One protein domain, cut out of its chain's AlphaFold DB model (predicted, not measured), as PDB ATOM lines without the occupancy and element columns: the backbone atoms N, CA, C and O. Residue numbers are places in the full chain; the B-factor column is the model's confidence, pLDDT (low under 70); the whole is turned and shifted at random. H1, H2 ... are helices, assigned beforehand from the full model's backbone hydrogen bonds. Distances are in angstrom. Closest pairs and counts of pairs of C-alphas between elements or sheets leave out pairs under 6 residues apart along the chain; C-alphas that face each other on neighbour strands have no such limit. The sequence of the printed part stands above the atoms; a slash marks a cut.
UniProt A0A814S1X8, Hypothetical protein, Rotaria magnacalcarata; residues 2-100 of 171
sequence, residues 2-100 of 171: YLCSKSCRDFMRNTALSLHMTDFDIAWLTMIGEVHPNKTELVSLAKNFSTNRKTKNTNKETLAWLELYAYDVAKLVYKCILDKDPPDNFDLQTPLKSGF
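AT A GLANCE: This is residues 2 to 100 of the 171 residues of the protein "Hypothetical protein" of Rotaria magnacalcarata (UniProt A0A814S1X8). One long helix, H4, runs through the middle, and the four shorter helices pack on it, H2 and H3 near its beginning and H1 and H5 near its end. H3 crosses H4 steeply, while H2 and H5 are closer to its line; around residues 53 and 54 the loop between H3 and H4 reaches outward. The printed part has 99 residues with five named helices, in the order H1, H2, H3, H4, H5, and no named strand; the class is all helix. It is only just compact, close to loose, with a radius of gyration of the C-alphas of 14.9 A and spans of 41 by 28 by 23 A.

HOW THE PARTS SIT: H1, residues 6 to 21, touches the hub H4, residues 59 to 82, with its residues 12 to 19 alone; the closest C-alphas are those of Met 12 and Val 77, 6.4 A apart, and the two run opposite ways at a steep tilt of 42 degrees. H2, residues 24 to 32, touches H4 at residues 59 to 67 alone, closest at the C-alphas of Ile 32 and Lys 60, 6.6 A, at a shallow tilt of 22 degrees, opposite ways. H3, residues 39 to 48, touches H4 at residues 60 to 68 alone, with 19 pairs of C-alphas within 8 A, the closest those of Ala 46 and Trp 65, 4.2 A; they run opposite ways at a steep tilt of 68 degrees, only just short of about perpendicular. H5, residues 94 to 99, touches H4 at residues 74 to 82 alone, closest at the C-alphas of Tyr 78 and Pro 95, 5.3 A, at a shallow tilt of 19 degrees, the same way. H1 and H5 are close but not clearly touching, with the C-alphas of Ala 16 and Leu 96 at 6.8 A. H1 and H2 are apart, and so are H2 and H3. Every O i to N i+4 pair is within hydrogen-bond range in H1, H2, H3 and H4; in H5 1 of 2 is.

IN THESE COORDINATES: H1 begins at C-alpha 6, (198.630, -76.752, 7.292), and is 22.3 A long. H2 measures 10.8 A and H3 14.6 A. H4 runs 34.1 A from C-alpha 59 at (179.962, -74.595, 38.633). H5, 8.7 A, ends at C-alpha 99, (206.582, -69.006, 18.935).

THE WHOLE: The C-alphas of Lys 54 and Phe 100 are the two farthest apart, 42.6 A. The printed part has no cut. The link from H4 to H5, 11 residues, is long; that from H1 to H2 is tight. The mean pLDDT of the printed part is 71.2, and 43 residues are under 70, among them residues 2 to 22 and 91 to 100.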
ATOM      1  N   TYR A   2     202.975 -85.323  10.430       32.34
ATOM      2  CA  TYR A   2     201.669 -84.679  10.706       32.34
ATOM      3  C   TYR A   2     201.745 -83.268  11.342       32.34
ATOM      4  O   TYR A   2     200.906 -82.419  11.037       32.34
ATOM      5  N   LEU A   3     202.786 -83.000  12.147       33.84
ATOM      6  CA  LEU A   3     203.049 -81.712  12.826       33.84
ATOM      7  C   LEU A   3     203.307 -80.534  11.865       33.84
ATOM      8  O   LEU A   3     203.142 -79.379  12.236       33.84
ATOM      9  N   CYS A   4     203.672 -80.813  10.609       42.59
ATOM     10  CA  CYS A   4     203.961 -79.791   9.598       42.59
ATOM     11  C   CYS A   4     202.822 -79.606   8.581       42.59
ATOM     12  O   CYS A   4     202.994 -78.872   7.603       42.59
ATOM     13  N   SER A   5     201.673 -80.263   8.769       46.56
ATOM     14  CA  SER A   5     200.510 -80.049   7.901       46.56
ATOM     15  C   SER A   5     199.869 -78.690   8.193       46.56
ATOM     16  O   SER A   5     199.845 -78.234   9.338       46.56
ATOM     17  N   LYS A   6     199.339 -78.034   7.152       47.50
ATOM     18  CA  LYS A   6     198.630 -76.752   7.292       47.50
ATOM     19  C   LYS A   6     197.489 -76.866   8.311       47.50
ATOM     20  O   LYS A   6     197.412 -76.055   9.217       47.50
ATOM     21  N   SER A   7     196.711 -77.946   8.246       46.28
ATOM     22  CA  SER A   7     195.608 -78.214   9.174       46.28
ATOM     23  C   SER A   7     196.049 -78.346  10.634       46.28
ATOM     24  O   SER A   7     195.350 -77.866  11.517       46.28
ATOM     25  N   CYS A   8     197.205 -78.965  10.907       49.62
ATOM     26  CA  CYS A   8     197.739 -79.045  12.268       49.62
ATOM     27  C   CYS A   8     198.158 -77.660  12.773       49.62
ATOM     28  O   CYS A   8     197.808 -77.300  13.892       49.62
ATOM     29  N   ARG A   9     198.821 -76.848  11.937       53.66
ATOM     30  CA  ARG A   9     199.158 -75.459  12.290       53.66
ATOM     31  C   ARG A   9     197.917 -74.602  12.536       53.66
ATOM     32  O   ARG A   9     197.885 -73.893  13.535       53.66
ATOM     33  N   ASP A  10     196.901 -74.701  11.682       53.25
ATOM     34  CA  ASP A  10     195.656 -73.933  11.806       53.25
ATOM     35  C   ASP A  10     194.873 -74.340  13.062       53.25
ATOM     36  O   ASP A  10     194.410 -73.479  13.808       53.25
ATOM     37  N   PHE A  11     194.784 -75.645  13.346       55.72
ATOM     38  CA  PHE A  11     194.196 -76.163  14.583       55.72
ATOM     39  C   PHE A  11     194.926 -75.612  15.810       55.72
ATOM     40  O   PHE A  11     194.309 -74.993  16.669       55.72
ATOM     41  N   MET A  12     196.250 -75.758  15.851       54.88
ATOM     42  CA  MET A  12     197.083 -75.327  16.977       54.88
ATOM     43  C   MET A  12     197.015 -73.809  17.189       54.88
ATOM     44  O   MET A  12     196.945 -73.345  18.327       54.88
ATOM     45  N   ARG A  13     196.964 -73.033  16.100       55.75
ATOM     46  CA  ARG A  13     196.786 -71.581  16.134       55.75
ATOM     47  C   ARG A  13     195.419 -71.185  16.679       55.75
ATOM     48  O   ARG A  13     195.351 -70.330  17.554       55.75
ATOM     49  N   ASN A  14     194.348 -71.793  16.178       56.31
ATOM     50  CA  ASN A  14     192.991 -71.488  16.624       56.31
ATOM     51  C   ASN A  14     192.796 -71.880  18.089       56.31
ATOM     52  O   ASN A  14     192.245 -71.099  18.853       56.31
ATOM     53  N   THR A  15     193.321 -73.034  18.504       57.44
ATOM     54  CA  THR A  15     193.328 -73.452  19.907       57.44
ATOM     55  C   THR A  15     194.059 -72.436  20.772       57.44
ATOM     56  O   THR A  15     193.522 -72.005  21.784       57.44
ATOM     57  N   ALA A  16     195.244 -71.987  20.367       54.25
ATOM     58  CA  ALA A  16     195.988 -71.005  21.137       54.25
ATOM     59  C   ALA A  16     195.290 -69.630  21.180       54.25
ATOM     60  O   ALA A  16     195.249 -69.005  22.236       54.25
ATOM     61  N   LEU A  17     194.674 -69.186  20.078       53.22
ATOM     62  CA  LEU A  17     193.836 -67.982  20.044       53.22
ATOM     63  C   LEU A  17     192.646 -68.099  21.004       53.22
ATOM     64  O   LEU A  17     192.406 -67.177  21.774       53.22
ATOM     65  N   SER A  18     191.931 -69.227  21.001       57.38
ATOM     66  CA  SER A  18     190.824 -69.475  21.932       57.38
ATOM     67  C   SER A  18     191.288 -69.498  23.388       57.38
ATOM     68  O   SER A  18     190.612 -68.946  24.250       57.38
ATOM     69  N   LEU A  19     192.456 -70.077  23.667       57.69
ATOM     70  CA  LEU A  19     193.047 -70.089  25.006       57.69
ATOM     71  C   LEU A  19     193.428 -68.678  25.474       57.69
ATOM     72  O   LEU A  19     193.149 -68.329  26.613       57.69
ATOM     73  N   HIS A  20     193.975 -67.840  24.589       55.00
ATOM     74  CA  HIS A  20     194.278 -66.435  24.888       55.00
ATOM     75  C   HIS A  20     193.018 -65.575  25.077       55.00
ATOM     76  O   HIS A  20     193.040 -64.592  25.808       55.00
ATOM     77  N   MET A  21     191.918 -65.922  24.406       50.78
ATOM     78  CA  MET A  21     190.619 -65.268  24.608       50.78
ATOM     79  C   MET A  21     189.954 -65.648  25.928       50.78
ATOM     80  O   MET A  21     188.996 -64.993  26.335       50.78
ATOM     81  N   THR A  22     190.397 -66.736  26.557       61.41
ATOM     82  CA  THR A  22     189.767 -67.234  27.774       61.41
ATOM     83  C   THR A  22     190.392 -66.530  28.973       61.41
ATOM     84  O   THR A  22     191.392 -66.977  29.526       61.41
ATOM     85  N   ASP A  23     189.802 -65.398  29.348       70.88
ATOM     86  CA  ASP A  23     190.140 -64.670  30.569       70.88
ATOM     87  C   ASP A  23     189.468 -65.367  31.763       70.88
ATOM     88  O   ASP A  23     188.287 -65.152  32.054       70.88
ATOM     89  N   PHE A  24     190.203 -66.283  32.400       73.75
ATOM     90  CA  PHE A  24     189.677 -67.039  33.534       73.75
ATOM     91  C   PHE A  24     189.418 -66.143  34.748       73.75
ATOM     92  O   PHE A  24     188.425 -66.374  35.433       73.75
ATOM     93  N   ASP A  25     190.186 -65.073  34.962       69.81
ATOM     94  CA  ASP A  25     189.916 -64.115  36.042       69.81
ATOM     95  C   ASP A  25     188.511 -63.511  35.904       69.81
ATOM     96  O   ASP A  25     187.717 -63.501  36.854       69.81
ATOM     97  N   ILE A  26     188.151 -63.088  34.689       66.38
ATOM     98  CA  ILE A  26     186.803 -62.599  34.382       66.38
ATOM     99  C   ILE A  26     185.774 -63.732  34.420       66.38
ATOM    100  O   ILE A  26     184.664 -63.522  34.913       66.38
ATOM    101  N   ALA A  27     186.092 -64.926  33.916       66.81
ATOM    102  CA  ALA A  27     185.158 -66.054  33.917       66.81
ATOM    103  C   ALA A  27     184.755 -66.454  35.345       66.81
ATOM    104  O   ALA A  27     183.574 -66.679  35.614       66.81
ATOM    105  N   TRP A  28     185.704 -66.477  36.283       77.62
ATOM    106  CA  TRP A  28     185.425 -66.730  37.695       77.62
ATOM    107  C   TRP A  28     184.545 -65.635  38.295       77.62
ATOM    108  O   TRP A  28     183.508 -65.931  38.897       77.62
ATOM    109  N   LEU A  29     184.860 -64.368  38.027       67.31
ATOM    110  CA  LEU A  29     184.059 -63.260  38.535       67.31
ATOM    111  C   LEU A  29     182.628 -63.250  37.967       67.31
ATOM    112  O   LEU A  29     181.675 -63.003  38.698       67.31
ATOM    113  N   THR A  30     182.456 -63.529  36.675       60.31
ATOM    114  CA  THR A  30     181.166 -63.389  35.975       60.31
ATOM    115  C   THR A  30     180.285 -64.633  36.053       60.31
ATOM    116  O   THR A  30     179.067 -64.508  36.163       60.31
ATOM    117  N   MET A  31     180.869 -65.833  36.005       68.50
ATOM    118  CA  MET A  31     180.119 -67.095  36.002       68.50
ATOM    119  C   MET A  31     179.944 -67.685  37.403       68.50
ATOM    120  O   MET A  31     178.963 -68.389  37.651       68.50
ATOM    121  N   ILE A  32     180.898 -67.436  38.306       81.44
ATOM    122  CA  ILE A  32     180.876 -67.952  39.683       81.44
ATOM    123  C   ILE A  32     180.521 -66.849  40.684       81.44
ATOM    124  O   ILE A  32     179.860 -67.139  41.679       81.44
ATOM    125  N   GLY A  33     180.906 -65.597  40.414       71.75
ATOM    126  CA  GLY A  33     180.731 -64.485  41.354       71.75
ATOM    127  C   GLY A  33     181.858 -64.378  42.380       71.75
ATOM    128  O   GLY A  33     181.697 -63.703  43.395       71.75
ATOM    129  N   GLU A  34     182.980 -65.061  42.150       79.19
ATOM    130  CA  GLU A  34     184.101 -65.135  43.085       79.19
ATOM    131  C   GLU A  34     185.410 -64.735  42.412       79.19
ATOM    132  O   GLU A  34     185.562 -64.839  41.195       79.19
ATOM    133  N   VAL A  35     186.363 -64.273  43.222       82.25
ATOM    134  CA  VAL A  35     187.728 -64.004  42.761       82.25
ATOM    135  C   VAL A  35     188.378 -65.320  42.343       82.25
ATOM    136  O   VAL A  35     188.149 -66.354  42.975       82.25
ATOM    137  N   HIS A  36     189.195 -65.266  41.289       85.19
ATOM    138  CA  HIS A  36     189.954 -66.409  40.797       85.19
ATOM    139  C   HIS A  36     190.725 -67.106  41.932       85.19
ATOM    140  O   HIS A  36     191.498 -66.450  42.643       85.19
ATOM    141  N   PRO A  37     190.507 -68.415  42.154       89.00
ATOM    142  CA  PRO A  37     191.207 -69.147  43.194       89.00
ATOM    143  C   PRO A  37     192.688 -69.310  42.852       89.00
ATOM    144  O   PRO A  37     193.088 -69.444  41.698       89.00
ATOM    145  N   ASN A  38     193.525 -69.388  43.886       89.56
ATOM    146  CA  ASN A  38     194.942 -69.678  43.684       89.56
ATOM    147  C   ASN A  38     195.149 -71.087  43.090       89.56
ATOM    148  O   ASN A  38     194.306 -71.977  43.216       89.56
ATOM    149  N   LYS A  39     196.328 -71.328  42.506       85.31
ATOM    150  CA  LYS A  39     196.662 -72.584  41.812       85.31
ATOM    151  C   LYS A  39     196.402 -73.851  42.639       85.31
ATOM    152  O   LYS A  39     195.967 -74.860  42.091       85.31
ATOM    153  N   THR A  40     196.672 -73.828  43.943       90.12
ATOM    154  CA  THR A  40     196.475 -74.996  44.818       90.12
ATOM    155  C   THR A  40     194.993 -75.326  44.970       90.12
ATOM    156  O   THR A  40     194.596 -76.489  44.889       90.12
ATOM    157  N   GLU A  41     194.174 -74.298  45.161       92.50
ATOM    158  CA  GLU A  41     192.726 -74.421  45.281       92.50
ATOM    159  C   GLU A  41     192.076 -74.807  43.949       92.50
ATOM    160  O   GLU A  41     191.262 -75.729  43.920       92.50
ATOM    161  N   LEU A  42     192.520 -74.211  42.839       90.94
ATOM    162  CA  LEU A  42     192.105 -74.583  41.485       90.94
ATOM    163  C   LEU A  42     192.321 -76.085  41.222       90.94
ATOM    164  O   LEU A  42     191.410 -76.790  40.786       90.94
ATOM    165  N   VAL A  43     193.511 -76.602  41.556       91.25
ATOM    166  CA  VAL A  43     193.842 -78.033  41.429       91.25
ATOM    167  C   VAL A  43     192.966 -78.906  42.323       91.25
ATOM    168  O   VAL A  43     192.589 -80.006  41.921       91.25
ATOM    169  N   SER A  44     192.631 -78.438  43.523       94.06
ATOM    170  CA  SER A  44     191.727 -79.155  44.423       94.06
ATOM    171  C   SER A  44     190.310 -79.247  43.842       94.06
ATOM    172  O   SER A  44     189.754 -80.338  43.738       94.06
ATOM    173  N   LEU A  45     189.754 -78.122  43.382       93.50
ATOM    174  CA  LEU A  45     188.412 -78.043  42.798       93.50
ATOM    175  C   LEU A  45     188.288 -78.889  41.529       93.50
ATOM    176  O   LEU A  45     187.328 -79.638  41.369       93.50
ATOM    177  N   ALA A  46     189.287 -78.835  40.651       90.69
ATOM    178  CA  ALA A  46     189.288 -79.614  39.421       90.69
ATOM    179  C   ALA A  46     189.357 -81.131  39.664       90.69
ATOM    180  O   ALA A  46     188.818 -81.902  38.873       90.69
ATOM    181  N   LYS A  47     189.993 -81.584  40.753       92.31
ATOM    182  CA  LYS A  47     190.033 -83.013  41.120       92.31
ATOM    183  C   LYS A  47     188.679 -83.553  41.568       92.31
ATOM    184  O   LYS A  47     188.443 -84.751  41.437       92.31
ATOM    185  N   ASN A  48     187.811 -82.691  42.088       91.19
ATOM    186  CA  ASN A  48     186.466 -83.079  42.505       91.19
ATOM    187  C   ASN A  48     185.502 -83.196  41.314       91.19
ATOM    188  O   ASN A  48     184.442 -83.809  41.437       91.19
ATOM    189  N   PHE A  49     185.873 -82.651  40.152       92.31
ATOM    190  CA  PHE A  49     185.083 -82.768  38.937       92.31
ATOM    191  C   PHE A  49     185.014 -84.218  38.442       92.31
ATOM    192  O   PHE A  49     186.025 -84.902  38.281       92.31
ATOM    193  N   SER A  50     183.802 -84.671  38.122       89.19
ATOM    194  CA  SER A  50     183.534 -85.993  37.560       89.19
ATOM    195  C   SER A  50     182.962 -85.886  36.148       89.19
ATOM    196  O   SER A  50     181.982 -85.186  35.901       89.19
ATOM    197  N   THR A  51     183.515 -86.656  35.212       83.38
ATOM    198  CA  THR A  51     182.984 -86.779  33.841       83.38
ATOM    199  C   THR A  51     181.771 -87.712  33.751       83.38
ATOM    200  O   THR A  51     181.138 -87.825  32.697       83.38
ATOM    201  N   ASN A  52     181.415 -88.395  34.843       85.25
ATOM    202  CA  ASN A  52     180.250 -89.264  34.880       85.25
ATOM    203  C   ASN A  52     178.965 -88.425  34.844       85.25
ATOM    204  O   ASN A  52     178.692 -87.664  35.767       85.25
ATOM    205  N   ARG A  53     178.120 -88.641  33.827       75.44
ATOM    206  CA  ARG A  53     176.826 -87.947  33.652       75.44
ATOM    207  C   ARG A  53     175.883 -88.026  34.858       75.44
ATOM    208  O   ARG A  53     174.954 -87.233  34.940       75.44
ATOM    209  N   LYS A  54     176.064 -89.004  35.751       82.62
ATOM    210  CA  LYS A  54     175.240 -89.172  36.959       82.62
ATOM    211  C   LYS A  54     175.724 -88.333  38.142       82.62
ATOM    212  O   LYS A  54     174.982 -88.181  39.108       82.62
ATOM    213  N   THR A  55     176.949 -87.817  38.093       83.56
ATOM    214  CA  THR A  55     177.511 -86.972  39.145       83.56
ATOM    215  C   THR A  55     177.148 -85.518  38.871       83.56
ATOM    216  O   THR A  55     177.310 -85.028  37.756       83.56
ATOM    217  N   LYS A  56     176.641 -84.820  39.890       89.00
ATOM    218  CA  LYS A  56     176.343 -83.392  39.791       89.00
ATOM    219  C   LYS A  56     177.574 -82.607  40.232       89.00
ATOM    220  O   LYS A  56     177.840 -82.528  41.426       89.00
ATOM    221  N   ASN A  57     178.304 -82.055  39.270       88.00
ATOM    222  CA  ASN A  57     179.407 -81.139  39.547       88.00
ATOM    223  C   ASN A  57     178.856 -79.753  39.889       88.00
ATOM    224  O   ASN A  57     177.804 -79.340  39.392       88.00
ATOM    225  N   THR A  58     179.580 -79.018  40.718       90.88
ATOM    226  CA  THR A  58     179.338 -77.592  40.932       90.88
ATOM    227  C   THR A  58     179.897 -76.767  39.770       90.88
ATOM    228  O   THR A  58     180.770 -77.217  39.017       90.88
ATOM    229  N   ASN A  59     179.426 -75.523  39.632       85.00
ATOM    230  CA  ASN A  59     179.962 -74.595  38.633       85.00
ATOM    231  C   ASN A  59     181.458 -74.327  38.868       85.00
ATOM    232  O   ASN A  59     182.212 -74.254  37.903       85.00
ATOM    233  N   LYS A  60     181.898 -74.267  40.135       87.94
ATOM    234  CA  LYS A  60     183.307 -74.076  40.515       87.94
ATOM    235  C   LYS A  60     184.189 -75.233  40.072       87.94
ATOM    236  O   LYS A  60     185.220 -75.011  39.458       87.94
ATOM    237  N   GLU A  61     183.774 -76.463  40.361       90.19
ATOM    238  CA  GLU A  61     184.517 -77.664  39.956       90.19
ATOM    239  C   GLU A  61     184.588 -77.769  38.434       90.19
ATOM    240  O   GLU A  61     185.629 -78.103  37.878       90.19
ATOM    241  N   THR A  62     183.490 -77.426  37.754       85.75
ATOM    242  CA  THR A  62     183.426 -77.419  36.291       85.75
ATOM    243  C   THR A  62     184.367 -76.378  35.693       85.75
ATOM    244  O   THR A  62     185.138 -76.708  34.795       85.75
ATOM    245  N   LEU A  63     184.345 -75.140  36.195       83.81
ATOM    246  CA  LEU A  63     185.210 -74.075  35.692       83.81
ATOM    247  C   LEU A  63     186.685 -74.345  36.012       83.81
ATOM    248  O   LEU A  63     187.521 -74.229  35.124       83.81
ATOM    249  N   ALA A  64     186.996 -74.807  37.227       88.94
ATOM    250  CA  ALA A  64     188.351 -75.202  37.611       88.94
ATOM    251  C   ALA A  64     188.894 -76.341  36.734       88.94
ATOM    252  O   ALA A  64     190.055 -76.321  36.326       88.94
ATOM    253  N   TRP A  65     188.054 -77.332  36.412       88.94
ATOM    254  CA  TRP A  65     188.430 -78.413  35.505       88.94
ATOM    255  C   TRP A  65     188.673 -77.912  34.079       88.94
ATOM    256  O   TRP A  65     189.671 -78.290  33.467       88.94
ATOM    257  N   LEU A  66     187.801 -77.040  33.559       83.38
ATOM    258  CA  LEU A  66     187.965 -76.435  32.233       83.38
ATOM    259  C   LEU A  66     189.247 -75.603  32.140       83.38
ATOM    260  O   LEU A  66     189.939 -75.672  31.127       83.38
ATOM    261  N   GLU A  67     189.580 -74.863  33.194       84.00
ATOM    262  CA  GLU A  67     190.801 -74.066  33.274       84.00
ATOM    263  C   GLU A  67     192.063 -74.932  33.261       84.00
ATOM    264  O   GLU A  67     192.962 -74.706  32.451       84.00
ATOM    265  N   LEU A  68     192.121 -75.978  34.093       83.94
ATOM    266  CA  LEU A  68     193.258 -76.900  34.062       83.94
ATOM    267  C   LEU A  68     193.360 -77.650  32.738       83.94
ATOM    268  O   LEU A  68     194.462 -77.820  32.222       83.94
ATOM    269  N   TYR A  69     192.229 -78.052  32.159       81.00
ATOM    270  CA  TYR A  69     192.215 -78.671  30.840       81.00
ATOM    271  C   TYR A  69     192.778 -77.721  29.774       81.00
ATOM    272  O   TYR A  69     193.648 -78.111  28.996       81.00
ATOM    273  N   ALA A  70     192.336 -76.462  29.764       76.56
ATOM    274  CA  ALA A  70     192.853 -75.424  28.878       76.56
ATOM    275  C   ALA A  70     194.373 -75.244  29.043       76.56
ATOM    276  O   ALA A  70     195.108 -75.193  28.054       76.56
ATOM    277  N   TYR A  71     194.855 -75.224  30.285       77.81
ATOM    278  CA  TYR A  71     196.274 -75.123  30.612       77.81
ATOM    279  C   TYR A  71     197.089 -76.333  30.123       77.81
ATOM    280  O   TYR A  71     198.166 -76.171  29.543       77.81
ATOM    281  N   ASP A  72     196.573 -77.550  30.287       77.50
ATOM    282  CA  ASP A  72     197.220 -78.775  29.810       77.50
ATOM    283  C   ASP A  72     197.249 -78.851  28.277       77.50
ATOM    284  O   ASP A  72     198.268 -79.228  27.690       77.50
ATOM    285  N   VAL A  73     196.175 -78.416  27.605       71.75
ATOM    286  CA  VAL A  73     196.165 -78.268  26.143       71.75
ATOM    287  C   VAL A  73     197.208 -77.240  25.706       71.75
ATOM    288  O   VAL A  73     197.985 -77.521  24.795       71.75
ATOM    289  N   ALA A  74     197.291 -76.082  26.364       72.31
ATOM    290  CA  ALA A  74     198.276 -75.048  26.051       72.31
ATOM    291  C   ALA A  74     199.720 -75.572  26.154       72.31
ATOM    292  O   ALA A  74     200.545 -75.309  25.276       72.31
ATOM    293  N   LYS A  75     200.022 -76.363  27.190       76.19
ATOM    294  CA  LYS A  75     201.321 -77.033  27.369       76.19
ATOM    295  C   LYS A  75     201.628 -78.034  26.262       76.19
ATOM    296  O   LYS A  75     202.751 -78.075  25.761       76.19
ATOM    297  N   LEU A  76     200.638 -78.835  25.875       71.44
ATOM    298  CA  LEU A  76     200.781 -79.790  24.781       71.44
ATOM    299  C   LEU A  76     201.042 -79.062  23.457       71.44
ATOM    300  O   LEU A  76     201.945 -79.443  22.716       71.44
ATOM    301  N   VAL A  77     200.316 -77.972  23.200       66.81
ATOM    302  CA  VAL A  77     200.530 -77.108  22.035       66.81
ATOM    303  C   VAL A  77     201.942 -76.516  22.056       66.81
ATOM    304  O   VAL A  77     202.650 -76.630  21.059       66.81
ATOM    305  N   TYR A  78     202.395 -75.961  23.187       70.81
ATOM    306  CA  TYR A  78     203.760 -75.441  23.351       70.81
ATOM    307  C   TYR A  78     204.807 -76.486  22.958       70.81
ATOM    308  O   TYR A  78     205.667 -76.220  22.117       70.81
ATOM    309  N   LYS A  79     204.676 -77.699  23.504       72.00
ATOM    310  CA  LYS A  79     205.584 -78.810  23.221       72.00
ATOM    311  C   LYS A  79     205.563 -79.224  21.760       72.00
ATOM    312  O   LYS A  79     206.613 -79.410  21.163       72.00
ATOM    313  N   CYS A  80     204.384 -79.334  21.160       64.81
ATOM    314  CA  CYS A  80     204.259 -79.741  19.768       64.81
ATOM    315  C   CYS A  80     204.762 -78.679  18.773       64.81
ATOM    316  O   CYS A  80     205.238 -79.050  17.704       64.81
ATOM    317  N   ILE A  81     204.659 -77.382  19.084       62.12
ATOM    318  CA  ILE A  81     205.126 -76.303  18.190       62.12
ATOM    319  C   ILE A  81     206.623 -76.058  18.343       62.12
ATOM    320  O   ILE A  81     207.325 -75.904  17.347       62.12
ATOM    321  N   LEU A  82     207.094 -75.965  19.585       66.06
ATOM    322  CA  LEU A  82     208.450 -75.512  19.888       66.06
ATOM    323  C   LEU A  82     209.425 -76.659  20.137       66.06
ATOM    324  O   LEU A  82     210.611 -76.389  20.306       66.06
ATOM    325  N   ASP A  83     208.930 -77.900  20.171       67.25
ATOM    326  CA  ASP A  83     209.694 -79.107  20.509       67.25
ATOM    327  C   ASP A  83     210.463 -78.955  21.834       67.25
ATOM    328  O   ASP A  83     211.605 -79.379  21.996       67.25
ATOM    329  N   LYS A  84     209.834 -78.261  22.789       69.31
ATOM    330  CA  LYS A  84     210.382 -77.936  24.109       69.31
ATOM    331  C   LYS A  84     209.366 -78.250  25.187       69.31
ATOM    332  O   LYS A  84     208.173 -78.011  25.011       69.31
ATOM    333  N   ASP A  85     209.839 -78.728  26.328       79.88
ATOM    334  CA  ASP A  85     208.974 -78.847  27.493       79.88
ATOM    335  C   ASP A  85     208.602 -77.445  28.026       79.88
ATOM    336  O   ASP A  85     209.445 -76.541  28.027       79.88
ATOM    337  N   PRO A  86     207.336 -77.228  28.427       75.88
ATOM    338  CA  PRO A  86     206.893 -75.947  28.966       75.88
ATOM    339  C   PRO A  86     207.585 -75.656  30.313       75.88
ATOM    340  O   PRO A  86     207.729 -76.574  31.120       75.88
ATOM    341  N   PRO A  87     207.991 -74.402  30.584       77.25
ATOM    342  CA  PRO A  87     208.643 -74.026  31.841       77.25
ATOM    343  C   PRO A  87     207.721 -74.183  33.065       77.25
ATOM    344  O   PRO A  87     206.499 -74.184  32.947       77.25
ATOM    345  N   ASP A  88     208.292 -74.255  34.269       72.50
ATOM    346  CA  ASP A  88     207.522 -74.463  35.513       72.50
ATOM    347  C   ASP A  88     206.509 -73.340  35.805       72.50
ATOM    348  O   ASP A  88     205.432 -73.574  36.364       72.50
ATOM    349  N   ASN A  89     206.838 -72.118  35.387       72.44
ATOM    350  CA  ASN A  89     205.990 -70.930  35.458       72.44
ATOM    351  C   ASN A  89     205.223 -70.676  34.151       72.44
ATOM    352  O   ASN A  89     204.924 -69.526  33.840       72.44
ATOM    353  N   PHE A  90     204.940 -71.729  33.377       72.44
ATOM    354  CA  PHE A  90     204.174 -71.628  32.141       72.44
ATOM    355  C   PHE A  90     202.892 -70.833  32.379       72.44
ATOM    356  O   PHE A  90     202.079 -71.188  33.230       72.44
ATOM    357  N   ASP A  91     202.723 -69.756  31.632       69.06
ATOM    358  CA  ASP A  91     201.492 -68.985  31.601       69.06
ATOM    359  C   ASP A  91     200.749 -69.332  30.305       69.06
ATOM    360  O   ASP A  91     201.368 -69.515  29.252       69.06
ATOM    361  N   LEU A  92     199.423 -69.427  30.385       62.25
ATOM    362  CA  LEU A  92     198.523 -69.658  29.255       62.25
ATOM    363  C   LEU A  92     198.763 -68.662  28.108       62.25
ATOM    364  O   LEU A  92     198.570 -69.019  26.946       62.25
ATOM    365  N   GLN A  93     199.277 -67.462  28.405       58.12
ATOM    366  CA  GLN A  93     199.643 -66.451  27.403       58.12
ATOM    367  C   GLN A  93     201.038 -66.659  26.761       58.12
ATOM    368  O   GLN A  93     201.339 -66.105  25.699       58.12
ATOM    369  N   THR A  94     201.907 -67.483  27.360       60.62
ATOM    370  CA  THR A  94     203.302 -67.729  26.934       60.62
ATOM    371  C   THR A  94     203.482 -68.440  25.575       60.62
ATOM    372  O   THR A  94     204.390 -68.045  24.825       60.62
ATOM    373  N   PRO A  95     202.693 -69.472  25.193       52.91
ATOM    374  CA  PRO A  95     202.942 -70.234  23.961       52.91
ATOM    375  C   PRO A  95     202.819 -69.418  22.672       52.91
ATOM    376  O   PRO A  95     203.431 -69.768  21.664       52.91
ATOM    377  N   LEU A  96     202.080 -68.308  22.700       48.50
ATOM    378  CA  LEU A  96     201.824 -67.485  21.522       48.50
ATOM    379  C   LEU A  96     202.825 -66.348  21.326       48.50
ATOM    380  O   LEU A  96     203.239 -66.087  20.196       48.50
ATOM    381  N   LYS A  97     203.253 -65.708  22.421       52.25
ATOM    382  CA  LYS A  97     204.199 -64.579  22.387       52.25
ATOM    383  C   LYS A  97     205.614 -65.021  21.981       52.25
ATOM    384  O   LYS A  97     206.348 -64.249  21.375       52.25
ATOM    385  N   SER A  98     205.984 -66.274  22.265       49.91
ATOM    386  CA  SER A  98     207.337 -66.806  22.023       49.91
ATOM    387  C   SER A  98     207.525 -67.532  20.681       49.91
ATOM    388  O   SER A  98     208.635 -67.537  20.153       49.91
ATOM    389  N   GLY A  99     206.473 -68.140  20.119       43.41
ATOM    390  CA  GLY A  99     206.582 -69.006  18.935       43.41
ATOM    391  C   GLY A  99     206.224 -68.369  17.590       43.41
ATOM    392  O   GLY A  99     206.653 -68.869  16.552       43.41
ATOM    393  N   PHE A 100     205.455 -67.276  17.579       47.69
ATOM    394  CA  PHE A 100     204.939 -66.682  16.342       47.69
ATOM    395  C   PHE A 100     204.967 -65.154  16.412       47.69
ATOM    396  O   PHE A 100     204.009 -64.530  16.862       47.69
TER     397      PHE A 100